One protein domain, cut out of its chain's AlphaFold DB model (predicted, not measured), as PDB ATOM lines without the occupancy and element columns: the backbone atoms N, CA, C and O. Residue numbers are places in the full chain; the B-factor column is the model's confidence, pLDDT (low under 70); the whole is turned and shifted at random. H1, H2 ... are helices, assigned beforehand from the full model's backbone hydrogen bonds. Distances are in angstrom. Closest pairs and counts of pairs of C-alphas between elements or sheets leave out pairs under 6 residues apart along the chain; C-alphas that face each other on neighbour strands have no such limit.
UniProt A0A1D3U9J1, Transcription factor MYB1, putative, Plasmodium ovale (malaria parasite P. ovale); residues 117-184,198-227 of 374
ATOM      1  N   LYS A 117     139.565 118.169 105.973       79.88
ATOM      2  CA  LYS A 117     139.236 119.584 105.752       79.88
ATOM      3  C   LYS A 117     138.016 119.745 104.846       79.88
ATOM      4  O   LYS A 117     137.155 120.557 105.142       79.88
ATOM      5  N   ASP A 118     137.914 118.942 103.788       78.88
ATOM      6  CA  ASP A 118     136.753 118.976 102.890       78.88
ATOM      7  C   ASP A 118     135.470 118.550 103.599       78.88
ATOM      8  O   ASP A 118     134.409 119.116 103.345       78.88
ATOM      9  N   ILE A 119     135.573 117.567 104.498       78.81
ATOM     10  CA  ILE A 119     134.451 117.132 105.326       78.81
ATOM     11  C   ILE A 119     134.032 118.284 106.244       78.81
ATOM     12  O   ILE A 119     132.884 118.699 106.170       78.81
ATOM     13  N   VAL A 120     134.949 118.859 107.030       81.88
ATOM     14  CA  VAL A 120     134.639 119.980 107.942       81.88
ATOM     15  C   VAL A 120     134.007 121.159 107.198       81.88
ATOM     16  O   VAL A 120     132.920 121.590 107.568       81.88
ATOM     17  N   ASN A 121     134.605 121.598 106.087       83.06
ATOM     18  CA  ASN A 121     134.062 122.694 105.281       83.06
ATOM     19  C   ASN A 121     132.655 122.381 104.746       83.06
ATOM     20  O   ASN A 121     131.808 123.265 104.646       83.06
ATOM     21  N   MET A 122     132.389 121.125 104.371       84.56
ATOM     22  CA  MET A 122     131.058 120.703 103.937       84.56
ATOM     23  C   MET A 122     130.051 120.757 105.094       84.56
ATOM     24  O   MET A 122     128.930 121.210 104.884       84.56
ATOM     25  N   PHE A 123     130.448 120.356 106.303       82.50
ATOM     26  CA  PHE A 123     129.604 120.431 107.498       82.50
ATOM     27  C   PHE A 123     129.244 121.870 107.873       82.50
ATOM     28  O   PHE A 123     128.058 122.165 108.012       82.50
ATOM     29  N   GLU A 124     130.236 122.759 107.951       83.25
ATOM     30  CA  GLU A 124     130.026 124.196 108.189       83.25
ATOM     31  C   GLU A 124     129.063 124.777 107.151       83.25
ATOM     32  O   GLU A 124     128.104 125.473 107.477       83.25
ATOM     33  N   ARG A 125     129.244 124.403 105.879       82.81
ATOM     34  CA  ARG A 125     128.389 124.900 104.804       82.81
ATOM     35  C   ARG A 125     126.951 124.400 104.894       82.81
ATOM     36  O   ARG A 125     126.019 125.152 104.603       82.81
ATOM     37  N   VAL A 126     126.762 123.131 105.246       85.44
ATOM     38  CA  VAL A 126     125.428 122.563 105.465       85.44
ATOM     39  C   VAL A 126     124.741 123.279 106.628       85.44
ATOM     40  O   VAL A 126     123.556 123.587 106.513       85.44
ATOM     41  N   GLU A 127     125.472 123.614 107.693       84.06
ATOM     42  CA  GLU A 127     124.947 124.399 108.811       84.06
ATOM     43  C   GLU A 127     124.511 125.804 108.360       84.06
ATOM     44  O   GLU A 127     123.344 126.162 108.531       84.06
ATOM     45  N   GLU A 128     125.384 126.562 107.693       84.00
ATOM     46  CA  GLU A 128     125.070 127.901 107.171       84.00
ATOM     47  C   GLU A 128     123.837 127.907 106.259       84.00
ATOM     48  O   GLU A 128     122.931 128.733 106.410       84.00
ATOM     49  N   LEU A 129     123.794 126.982 105.296       84.00
ATOM     50  CA  LEU A 129     122.681 126.879 104.359       84.00
ATOM     51  C   LEU A 129     121.400 126.460 105.070       84.00
ATOM     52  O   LEU A 129     120.343 127.013 104.773       84.00
ATOM     53  N   SER A 130     121.474 125.528 106.021       82.69
ATOM     54  CA  SER A 130     120.299 125.109 106.787       82.69
ATOM     55  C   SER A 130     119.686 126.280 107.555       82.69
ATOM     56  O   SER A 130     118.478 126.484 107.464       82.69
ATOM     57  N   LYS A 131     120.510 127.122 108.199       80.88
ATOM     58  CA  LYS A 131     120.059 128.335 108.893       80.88
ATOM     59  C   LYS A 131     119.480 129.356 107.914       80.88
ATOM     60  O   LYS A 131     118.401 129.885 108.155       80.88
ATOM     61  N   LYS A 132     120.124 129.586 106.762       82.69
ATOM     62  CA  LYS A 132     119.602 130.474 105.704       82.69
ATOM     63  C   LYS A 132     118.209 130.043 105.229       82.69
ATOM     64  O   LYS A 132     117.309 130.875 105.145       82.69
ATOM     65  N   TYR A 133     118.019 128.756 104.947       80.56
ATOM     66  CA  TYR A 133     116.726 128.224 104.515       80.56
ATOM     67  C   TYR A 133     115.693 128.199 105.645       80.56
ATOM     68  O   TYR A 133     114.525 128.484 105.401       80.56
ATOM     69  N   ALA A 134     116.107 127.940 106.885       77.94
ATOM     70  CA  ALA A 134     115.240 128.061 108.052       77.94
ATOM     71  C   ALA A 134     114.709 129.488 108.205       77.94
ATOM     72  O   ALA A 134     113.521 129.684 108.429       77.94
ATOM     73  N   LEU A 135     115.560 130.494 108.005       75.69
ATOM     74  CA  LEU A 135     115.145 131.894 108.005       75.69
ATOM     75  C   LEU A 135     114.196 132.233 106.855       75.69
ATOM     76  O   LEU A 135     113.325 133.075 107.027       75.69
ATOM     77  N   GLN A 136     114.365 131.600 105.696       77.56
ATOM     78  CA  GLN A 136     113.517 131.841 104.534       77.56
ATOM     79  C   GLN A 136     112.125 131.212 104.679       77.56
ATOM     80  O   GLN A 136     111.145 131.848 104.312       77.56
ATOM     81  N   TYR A 137     112.043 129.979 105.188       73.00
ATOM     82  CA  TYR A 137     110.789 129.225 105.266       73.00
ATOM     83  C   TYR A 137     110.080 129.362 106.621       73.00
ATOM     84  O   TYR A 137     108.862 129.401 106.668       73.00
ATOM     85  N   LEU A 138     110.799 129.455 107.744       70.44
ATOM     86  CA  LEU A 138     110.175 129.452 109.080       70.44
ATOM     87  C   LEU A 138     109.862 130.859 109.620       70.44
ATOM     88  O   LEU A 138     109.114 130.993 110.596       70.44
ATOM     89  N   VAL A 139     110.442 131.911 109.032       73.69
ATOM     90  CA  VAL A 139     110.194 133.301 109.440       73.69
ATOM     91  C   VAL A 139     109.265 133.970 108.436       73.69
ATOM     92  O   VAL A 139     109.692 134.434 107.384       73.69
ATOM     93  N   ASP A 140     107.992 134.059 108.811       67.88
ATOM     94  CA  ASP A 140     106.963 134.725 108.016       67.88
ATOM     95  C   ASP A 140     107.319 136.214 107.766       67.88
ATOM     96  O   ASP A 140     107.569 136.966 108.728       67.88
ATOM     97  N   PRO A 141     107.332 136.675 106.499       63.88
ATOM     98  CA  PRO A 141     107.515 138.079 106.143       63.88
ATOM     99  C   PRO A 141     106.523 139.039 106.811       63.88
ATOM    100  O   PRO A 141     106.874 140.204 107.002       63.88
ATOM    101  N   ASN A 142     105.344 138.581 107.238       65.50
ATOM    102  CA  ASN A 142     104.292 139.418 107.827       65.50
ATOM    103  C   ASN A 142     104.347 139.528 109.363       65.50
ATOM    104  O   ASN A 142     103.550 140.245 109.964       65.50
ATOM    105  N   LEU A 143     105.297 138.857 110.026       66.88
ATOM    106  CA  LEU A 143     105.425 138.892 111.488       66.88
ATOM    107  C   LEU A 143     106.000 140.232 112.011       66.88
ATOM    108  O   LEU A 143     106.805 140.884 111.338       66.88
ATOM    109  N   SER A 144     105.652 140.614 113.247       67.44
ATOM    110  CA  SER A 144     106.223 141.791 113.932       67.44
ATOM    111  C   SER A 144     107.751 141.683 114.099       67.44
ATOM    112  O   SER A 144     108.287 140.586 114.279       67.44
ATOM    113  N   TYR A 145     108.460 142.820 114.051       64.50
ATOM    114  CA  TYR A 145     109.930 142.898 114.092       64.50
ATOM    115  C   TYR A 145     110.538 142.206 115.324       64.50
ATOM    116  O   TYR A 145     111.498 141.447 115.195       64.50
ATOM    117  N   GLU A 146     109.938 142.384 116.504       63.12
ATOM    118  CA  GLU A 146     110.413 141.759 117.746       63.12
ATOM    119  C   GLU A 146     110.285 140.230 117.717       63.12
ATOM    120  O   GLU A 146     111.222 139.515 118.078       63.12
ATOM    121  N   LEU A 147     109.164 139.707 117.205       65.00
ATOM    122  CA  LEU A 147     108.983 138.264 117.034       65.00
ATOM    123  C   LEU A 147     109.916 137.689 115.961       65.00
ATOM    124  O   LEU A 147     110.396 136.566 116.120       65.00
ATOM    125  N   LYS A 148     110.214 138.439 114.890       66.31
ATOM    126  CA  LYS A 148     111.215 138.036 113.887       66.31
ATOM    127  C   LYS A 148     112.605 137.934 114.504       66.31
ATOM    128  O   LYS A 148     113.302 136.959 114.244       66.31
ATOM    129  N   MET A 149     113.000 138.902 115.331       62.34
ATOM    130  CA  MET A 149     114.295 138.883 116.019       62.34
ATOM    131  C   MET A 149     114.392 137.732 117.024       62.34
ATOM    132  O   MET A 149     115.432 137.083 117.104       62.34
ATOM    133  N   LYS A 150     113.302 137.418 117.735       69.62
ATOM    134  CA  LYS A 150     113.249 136.274 118.652       69.62
ATOM    135  C   LYS A 150     113.366 134.935 117.916       69.62
ATOM    136  O   LYS A 150     114.238 134.141 118.252       69.62
ATOM    137  N   LYS A 151     112.582 134.726 116.850       70.00
ATOM    138  CA  LYS A 151     112.667 133.515 116.012       70.00
ATOM    139  C   LYS A 151     114.023 133.373 115.312       70.00
ATOM    140  O   LYS A 151     114.513 132.262 115.158       70.00
ATOM    141  N   ARG A 152     114.652 134.485 114.907       68.62
ATOM    142  CA  ARG A 152     116.021 134.491 114.358       68.62
ATOM    143  C   ARG A 152     117.038 133.983 115.375       68.62
ATOM    144  O   ARG A 152     117.814 133.105 115.026       68.62
ATOM    145  N   LYS A 153     116.986 134.484 116.614       70.06
ATOM    146  CA  LYS A 153     117.861 134.019 117.702       70.06
ATOM    147  C   LYS A 153     117.647 132.538 118.012       70.06
ATOM    148  O   LYS A 153     118.613 131.795 118.068       70.06
ATOM    149  N   GLU A 154     116.396 132.084 118.082       73.56
ATOM    150  CA  GLU A 154     116.070 130.664 118.301       73.56
ATOM    151  C   GLU A 154     116.632 129.740 117.201       73.56
ATOM    152  O   GLU A 154     117.069 128.629 117.494       73.56
ATOM    153  N   ILE A 155     116.653 130.190 115.939       71.94
ATOM    154  CA  ILE A 155     117.231 129.444 114.806       71.94
ATOM    155  C   ILE A 155     118.768 129.498 114.814       71.94
ATOM    156  O   ILE A 155     119.428 128.542 114.410       71.94
ATOM    157  N   GLU A 156     119.351 130.615 115.245       71.75
ATOM    158  CA  GLU A 156     120.803 130.804 115.306       71.75
ATOM    159  C   GLU A 156     121.442 129.995 116.446       71.75
ATOM    160  O   GLU A 156     122.505 129.395 116.249       71.75
ATOM    161  N   ASP A 157     120.736 129.898 117.579       70.06
ATOM    162  CA  ASP A 157     121.098 129.112 118.762       70.06
ATOM    163  C   ASP A 157     120.932 127.592 118.549       70.06
ATOM    164  O   ASP A 157     121.524 126.783 119.276       70.06
ATOM    165  N   GLU A 158     120.165 127.169 117.536       72.12
ATOM    166  CA  GLU A 158     119.998 125.756 117.195       72.12
ATOM    167  C   GLU A 158     121.247 125.176 116.523       72.12
ATOM    168  O   GLU A 158     121.535 125.398 115.347       72.12
ATOM    169  N   LYS A 159     121.979 124.365 117.295       65.94
ATOM    170  CA  LYS A 159     123.176 123.645 116.837       65.94
ATOM    171  C   LYS A 159     122.858 122.361 116.063       65.94
ATOM    172  O   LYS A 159     123.700 121.882 115.308       65.94
ATOM    173  N   ASP A 160     121.671 121.777 116.250       74.62
ATOM    174  CA  ASP A 160     121.301 120.524 115.581       74.62
ATOM    175  C   ASP A 160     120.579 120.776 114.251       74.62
ATOM    176  O   ASP A 160     119.366 120.997 114.181       74.62
ATOM    177  N   VAL A 161     121.345 120.663 113.169       76.44
ATOM    178  CA  VAL A 161     120.870 120.784 111.787       76.44
ATOM    179  C   VAL A 161     119.732 119.796 111.469       76.44
ATOM    180  O   VAL A 161     118.867 120.095 110.642       76.44
ATOM    181  N   LYS A 162     119.670 118.627 112.127       75.81
ATOM    182  CA  LYS A 162     118.587 117.650 111.903       75.81
ATOM    183  C   LYS A 162     117.239 118.192 112.369       75.81
ATOM    184  O   LYS A 162     116.237 117.974 111.686       75.81
ATOM    185  N   ASN A 163     117.221 118.920 113.486       78.12
ATOM    186  CA  ASN A 163     116.005 119.538 114.002       78.12
ATOM    187  C   ASN A 163     115.508 120.639 113.057       78.12
ATOM    188  O   ASN A 163     114.321 120.707 112.744       78.12
ATOM    189  N   ILE A 164     116.434 121.432 112.509       77.62
ATOM    190  CA  ILE A 164     116.127 122.462 111.509       77.62
ATOM    191  C   ILE A 164     115.472 121.835 110.268       77.62
ATOM    192  O   ILE A 164     114.410 122.283 109.833       77.62
ATOM    193  N   PHE A 165     116.045 120.755 109.725       78.94
ATOM    194  CA  PHE A 165     115.442 120.045 108.592       78.94
ATOM    195  C   PHE A 165     114.064 119.461 108.914       78.94
ATOM    196  O   PHE A 165     113.184 119.493 108.053       78.94
ATOM    197  N   ALA A 166     113.856 118.947 110.130       79.81
ATOM    198  CA  ALA A 166     112.556 118.443 110.562       79.81
ATOM    199  C   ALA A 166     111.506 119.564 110.609       79.81
ATOM    200  O   ALA A 166     110.412 119.390 110.076       79.81
ATOM    201  N   LYS A 167     111.855 120.734 111.157       79.69
ATOM    202  CA  LYS A 167     110.974 121.914 111.178       79.69
ATOM    203  C   LYS A 167     110.625 122.399 109.771       79.69
ATOM    204  O   LYS A 167     109.455 122.640 109.490       79.69
ATOM    205  N   ILE A 168     111.612 122.489 108.874       78.56
ATOM    206  CA  ILE A 168     111.391 122.869 107.467       78.56
ATOM    207  C   ILE A 168     110.472 121.858 106.775       78.56
ATOM    208  O   ILE A 168     109.559 122.247 106.052       78.56
ATOM    209  N   LYS A 169     110.680 120.560 107.016       82.44
ATOM    210  CA  LYS A 169     109.830 119.507 106.460       82.44
ATOM    211  C   LYS A 169     108.375 119.659 106.907       82.44
ATOM    212  O   LYS A 169     107.493 119.632 106.058       82.44
ATOM    213  N   VAL A 170     108.136 119.847 108.207       80.50
ATOM    214  CA  VAL A 170     106.783 120.036 108.754       80.50
ATOM    215  C   VAL A 170     106.122 121.280 108.162       80.50
ATOM    216  O   VAL A 170     104.959 121.218 107.786       80.50
ATOM    217  N   HIS A 171     106.862 122.384 108.025       78.75
ATOM    218  CA  HIS A 171     106.334 123.612 107.432       78.75
ATOM    219  C   HIS A 171     105.907 123.415 105.969       78.75
ATOM    220  O   HIS A 171     104.783 123.752 105.616       78.75
ATOM    221  N   LEU A 172     106.756 122.794 105.142       76.88
ATOM    222  CA  LEU A 172     106.438 122.525 103.735       76.88
ATOM    223  C   LEU A 172     105.274 121.533 103.575       76.88
ATOM    224  O   LEU A 172     104.440 121.698 102.690       76.88
ATOM    225  N   GLU A 173     105.187 120.512 104.432       81.12
ATOM    226  CA  GLU A 173     104.053 119.577 104.437       81.12
ATOM    227  C   GLU A 173     102.743 120.258 104.863       81.12
ATOM    228  O   GLU A 173     101.680 119.911 104.348       81.12
ATOM    229  N   GLU A 174     102.805 121.228 105.777       78.50
ATOM    230  CA  GLU A 174     101.643 122.014 106.187       78.50
ATOM    231  C   GLU A 174     101.198 122.975 105.077       78.50
ATOM    232  O   GLU A 174     100.017 122.986 104.737       78.50
ATOM    233  N   GLU A 175     102.120 123.688 104.422       72.81
ATOM    234  CA  GLU A 175     101.804 124.504 103.236       72.81
ATOM    235  C   GLU A 175     101.157 123.664 102.124       72.81
ATOM    236  O   GLU A 175     100.144 124.061 101.542       72.81
ATOM    237  N   GLU A 176     101.674 122.459 101.861       73.94
ATOM    238  CA  GLU A 176     101.063 121.537 100.901       73.94
ATOM    239  C   GLU A 176      99.634 121.133 101.293       73.94
ATOM    240  O   GLU A 176      98.777 120.997 100.415       73.94
ATOM    241  N   LYS A 177      99.355 120.917 102.584       73.12
ATOM    242  CA  LYS A 177      98.001 120.594 103.064       73.12
ATOM    243  C   LYS A 177      97.056 121.778 102.911       73.12
ATOM    244  O   LYS A 177      95.957 121.579 102.401       73.12
ATOM    245  N   GLN A 178      97.483 122.985 103.278       69.19
ATOM    246  CA  GLN A 178      96.668 124.194 103.137       69.19
ATOM    247  C   GLN A 178      96.302 124.452 101.668       69.19
ATOM    248  O   GLN A 178      95.149 124.736 101.357       69.19
ATOM    249  N   ILE A 179      97.233 124.225 100.734       65.94
ATOM    250  CA  ILE A 179      96.966 124.312  99.288       65.94
ATOM    251  C   ILE A 179      95.981 123.229  98.818       65.94
ATOM    252  O   ILE A 179      95.149 123.483  97.947       65.94
ATOM    253  N   ARG A 180      96.062 122.004  99.355       65.19
ATOM    254  CA  ARG A 180      95.121 120.921  99.010       65.19
ATOM    255  C   ARG A 180      93.715 121.187  99.547       65.19
ATOM    256  O   ARG A 180      92.756 120.872  98.853       65.19
ATOM    257  N   ILE A 181      93.600 121.765 100.741       61.62
ATOM    258  CA  ILE A 181      92.320 122.142 101.356       61.62
ATOM    259  C   ILE A 181      91.708 123.331 100.598       61.62
ATOM    260  O   ILE A 181      90.558 123.248 100.176       61.62
ATOM    261  N   GLY A 182      92.497 124.370 100.304       55.34
ATOM    262  CA  GLY A 182      92.059 125.552  99.551       55.34
ATOM    263  C   GLY A 182      91.722 125.305  98.074       55.34
ATOM    264  O   GLY A 182      91.097 126.148  97.451       55.34
ATOM    265  N   LYS A 183      92.081 124.151  97.493       54.53
ATOM    266  CA  LYS A 183      91.620 123.744  96.150       54.53
ATOM    267  C   LYS A 183      90.198 123.173  96.131       54.53
ATOM    268  O   LYS A 183      89.614 123.083  95.054       54.53
ATOM    269  N   ASN A 184      89.653 122.773  97.282       49.06
ATOM    270  CA  ASN A 184      88.287 122.249  97.384       49.06
ATOM    271  C   ASN A 184      87.239 123.356  97.589       49.06
ATOM    272  O   ASN A 184      86.057 123.126  97.344       49.06
ATOM    273  N   THR A 198     107.839 121.012  96.856       79.00
ATOM    274  CA  THR A 198     107.798 119.805  97.692       79.00
ATOM    275  C   THR A 198     109.108 119.626  98.456       79.00
ATOM    276  O   THR A 198     110.182 119.996  97.967       79.00
ATOM    277  N   PHE A 199     109.071 118.966  99.619       78.62
ATOM    278  CA  PHE A 199     110.291 118.689 100.393       78.62
ATOM    279  C   PHE A 199     111.354 117.924  99.577       78.62
ATOM    280  O   PHE A 199     112.554 118.166  99.712       78.62
ATOM    281  N   ALA A 200     110.932 117.034  98.672       76.25
ATOM    282  CA  ALA A 200     111.838 116.320  97.773       76.25
ATOM    283  C   ALA A 200     112.579 117.274  96.821       76.25
ATOM    284  O   ALA A 200     113.785 117.126  96.601       76.25
ATOM    285  N   LYS A 201     111.875 118.279  96.286       79.81
ATOM    286  CA  LYS A 201     112.473 119.283  95.406       79.81
ATOM    287  C   LYS A 201     113.373 120.244  96.180       79.81
ATOM    288  O   LYS A 201     114.473 120.528  95.711       79.81
ATOM    289  N   PHE A 202     112.960 120.659  97.378       83.38
ATOM    290  CA  PHE A 202     113.807 121.405  98.310       83.38
ATOM    291  C   PHE A 202     115.114 120.655  98.598       83.38
ATOM    292  O   PHE A 202     116.193 121.213  98.421       83.38
ATOM    293  N   SER A 203     115.037 119.365  98.948       82.50
ATOM    294  CA  SER A 203     116.223 118.555  99.232       82.50
ATOM    295  C   SER A 203     117.174 118.490  98.036       82.50
ATOM    296  O   SER A 203     118.385 118.584  98.224       82.50
ATOM    297  N   GLN A 204     116.649 118.359  96.815       80.69
ATOM    298  CA  GLN A 204     117.473 118.374  95.610       80.69
ATOM    299  C   GLN A 204     118.217 119.712  95.456       80.69
ATOM    300  O   GLN A 204     119.437 119.711  95.301       80.69
ATOM    301  N   MET A 205     117.499 120.835  95.536       82.38
ATOM    302  CA  MET A 205     118.087 122.172  95.378       82.38
ATOM    303  C   MET A 205     119.108 122.487  96.475       82.38
ATOM    304  O   MET A 205     120.170 123.035  96.186       82.38
ATOM    305  N   PHE A 206     118.826 122.078  97.714       85.75
ATOM    306  CA  PHE A 206     119.730 122.246  98.847       85.75
ATOM    307  C   PHE A 206     121.095 121.602  98.569       85.75
ATOM    308  O   PHE A 206     122.130 122.259  98.661       85.75
ATOM    309  N   TRP A 207     121.116 120.327  98.162       85.12
ATOM    310  CA  TRP A 207     122.373 119.623  97.880       85.12
ATOM    311  C   TRP A 207     123.066 120.117  96.605       85.12
ATOM    312  O   TRP A 207     124.294 120.045  96.508       85.12
ATOM    313  N   GLU A 208     122.311 120.641  95.636       84.69
ATOM    314  CA  GLU A 208     122.871 121.337  94.476       84.69
ATOM    315  C   GLU A 208     123.605 122.623  94.888       84.69
ATOM    316  O   GLU A 208     124.712 122.868  94.408       84.69
ATOM    317  N   GLU A 209     123.060 123.409  95.819       84.06
ATOM    318  CA  GLU A 209     123.716 124.613  96.353       84.06
ATOM    319  C   GLU A 209     124.937 124.276  97.221       84.06
ATOM    320  O   GLU A 209     125.972 124.934  97.103       84.06
ATOM    321  N   VAL A 210     124.871 123.205  98.023       83.75
ATOM    322  CA  VAL A 210     126.031 122.693  98.782       83.75
ATOM    323  C   VAL A 210     127.180 122.310  97.839       83.75
ATOM    324  O   VAL A 210     128.342 122.588  98.127       83.75
ATOM    325  N   SER A 211     126.870 121.680  96.702       81.25
ATOM    326  CA  SER A 211     127.862 121.208  95.726       81.25
ATOM    327  C   SER A 211     128.509 122.336  94.914       81.25
ATOM    328  O   SER A 211     129.724 122.311  94.719       81.25
ATOM    329  N   LYS A 212     127.735 123.341  94.477       77.88
ATOM    330  CA  LYS A 212     128.218 124.442  93.613       77.88
ATOM    331  C   LYS A 212     129.380 125.239  94.208       77.88
ATOM    332  O   LYS A 212     130.219 125.733  93.460       77.88
ATOM    333  N   ASN A 213     129.442 125.348  95.534       63.00
ATOM    334  CA  ASN A 213     130.432 126.180  96.220       63.00
ATOM    335  C   ASN A 213     131.609 125.368  96.792       63.00
ATOM    336  O   ASN A 213     132.519 125.938  97.397       63.00
ATOM    337  N   GLY A 214     131.616 124.045  96.605       60.00
ATOM    338  CA  GLY A 214     132.736 123.194  96.986       60.00
ATOM    339  C   GLY A 214     133.915 123.374  96.028       60.00
ATOM    340  O   GLY A 214     133.774 123.201  94.821       60.00
ATOM    341  N   LYS A 215     135.115 123.653  96.555       58.44
ATOM    342  CA  LYS A 215     136.362 123.687  95.755       58.44
ATOM    343  C   LYS A 215     136.651 122.359  95.042       58.44
ATOM    344  O   LYS A 215     137.380 122.325  94.056       58.44
ATOM    345  N   ASN A 216     136.076 121.267  95.539       55.69
ATOM    346  CA  ASN A 216     136.101 119.972  94.888       55.69
ATOM    347  C   ASN A 216     134.831 119.797  94.052       55.69
ATOM    348  O   ASN A 216     133.731 119.977  94.567       55.69
ATOM    349  N   ILE A 217     134.993 119.378  92.795       55.78
ATOM    350  CA  ILE A 217     133.922 119.010  91.855       55.78
ATOM    351  C   ILE A 217     133.224 117.735  92.371       55.78
ATOM    352  O   ILE A 217     133.398 116.645  91.825       55.78
ATOM    353  N   GLN A 218     132.501 117.840  93.482       64.50
ATOM    354  CA  GLN A 218     131.778 116.736  94.099       64.50
ATOM    355  C   GLN A 218     130.309 116.842  93.723       64.50
ATOM    356  O   GLN A 218     129.703 117.905  93.808       64.50
ATOM    357  N   ASN A 219     129.736 115.723  93.290       73.94
ATOM    358  CA  ASN A 219     128.331 115.631  92.912       73.94
ATOM    359  C   ASN A 219     127.434 115.908  94.144       73.94
ATOM    360  O   ASN A 219     127.741 115.378  95.216       73.94
ATOM    361  N   PRO A 220     126.309 116.643  94.007       77.88
ATOM    362  CA  PRO A 220     125.321 116.850  95.076       77.88
ATOM    363  C   PRO A 220     124.980 115.585  95.875       77.88
ATOM    364  O   PRO A 220     124.906 115.600  97.104       77.88
ATOM    365  N   ARG A 221     124.849 114.446  95.180       76.88
ATOM    366  CA  ARG A 221     124.548 113.148  95.802       76.88
ATOM    367  C   ARG A 221     125.684 112.613  96.674       76.88
ATOM    368  O   ARG A 221     125.419 111.909  97.642       76.88
ATOM    369  N   GLU A 222     126.935 112.900  96.329       77.06
ATOM    370  CA  GLU A 222     128.093 112.481  97.127       77.06
ATOM    371  C   GLU A 222     128.205 113.330  98.400       77.06
ATOM    372  O   GLU A 222     128.430 112.769  99.469       77.06
ATOM    373  N   CYS A 223     127.936 114.641  98.323       80.06
ATOM    374  CA  CYS A 223     127.847 115.510  99.504       80.06
ATOM    375  C   CYS A 223     126.766 115.024 100.478       80.06
ATOM    376  O   CYS A 223     127.043 114.847 101.662       80.06
ATOM    377  N   GLN A 224     125.567 114.711  99.969       83.25
ATOM    378  CA  GLN A 224     124.473 114.169 100.778       83.25
ATOM    379  C   GLN A 224     124.867 112.866 101.485       83.25
ATOM    380  O   GLN A 224     124.623 112.701 102.679       83.25
ATOM    381  N   ARG A 225     125.481 111.925 100.757       77.50
ATOM    382  CA  ARG A 225     125.934 110.649 101.334       77.50
ATOM    383  C   ARG A 225     126.999 110.857 102.398       77.50
ATOM    384  O   ARG A 225     126.934 110.203 103.434       77.50
ATOM    385  N   MET A 226     127.962 111.739 102.137       78.44
ATOM    386  CA  MET A 226     129.055 112.023 103.059       78.44
ATOM    387  C   MET A 226     128.536 112.662 104.348       78.44
ATOM    388  O   MET A 226     128.892 112.221 105.438       78.44
ATOM    389  N   TRP A 227     127.629 113.633 104.228       81.19
ATOM    390  CA  TRP A 227     126.974 114.245 105.377       81.19
ATOM    391  C   TRP A 227     126.167 113.224 106.175       81.19
ATOM    392  O   TRP A 227     126.387 113.096 107.370       81.19
TER     393      TRP A 227
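What this domain is: This is residues 117 to 184 and 198 to 227 of the 374 residues of the protein "Transcription factor MYB1, putative" of Plasmodium ovale (malaria parasite P. ovale) (UniProt A0A1D3U9J1). What shape is this? The long helix H1 is the core of a flat group of helices, with H2 folded back along one side of it and H3, H4 and H5 on the other. Residues 177 to 184, of which 177 to 182 belong to H3, stick out. How is it made up? The printed part has 98 residues with five named helices, H1 to H5 in chain order, and no named strand: all helix. It is only just loose, close to compact, with a radius of gyration of the C-alphas of 15.3 A, and spans 45 by 35 by 18 A.

Where its parts are: Where are the first three helices? H1, residues 117 to 138, starts at C-alpha (139.236, 119.584, 105.752) and is 30.9 A long. H2 is residues 145 to 156; H3, residues 161 to 182, is 31.7 A long. What follows? H4 is residues 199 to 212, 20.0 A; H5, residues 220 to 227, ends at C-alpha (126.974, 114.245, 105.377).

How they stand to each other: What touches the hub, H1? H2 forms a hairpin with it at a shallow 26 degrees, closest C-alphas Lys 131 and Ile 155, 6.6 A. H3 touches it with residues 161 to 171 alone, closest C-alphas Glu 127 and Val 161, 6.2 A. H4 touches it at a steep 43 degrees, closest C-alphas Val 126 and Val 210, 6.7 A. And H5? It is about perpendicular to H1, at 75 degrees, closest C-alphas Phe 123 and Trp 227, 7.0 A. Are the backbones helical? In H1 to H5 every O i to N i+4 pair is within hydrogen-bond range.

The domain as a whole: Is there a cut? Residues 185 to 197 are not printed, and C-alphas 184 and 198 are 19.7 A apart. Where is confidence low? Residues 140 to 150, 152, 159, 178 to 184 and 213 to 218 are under 70.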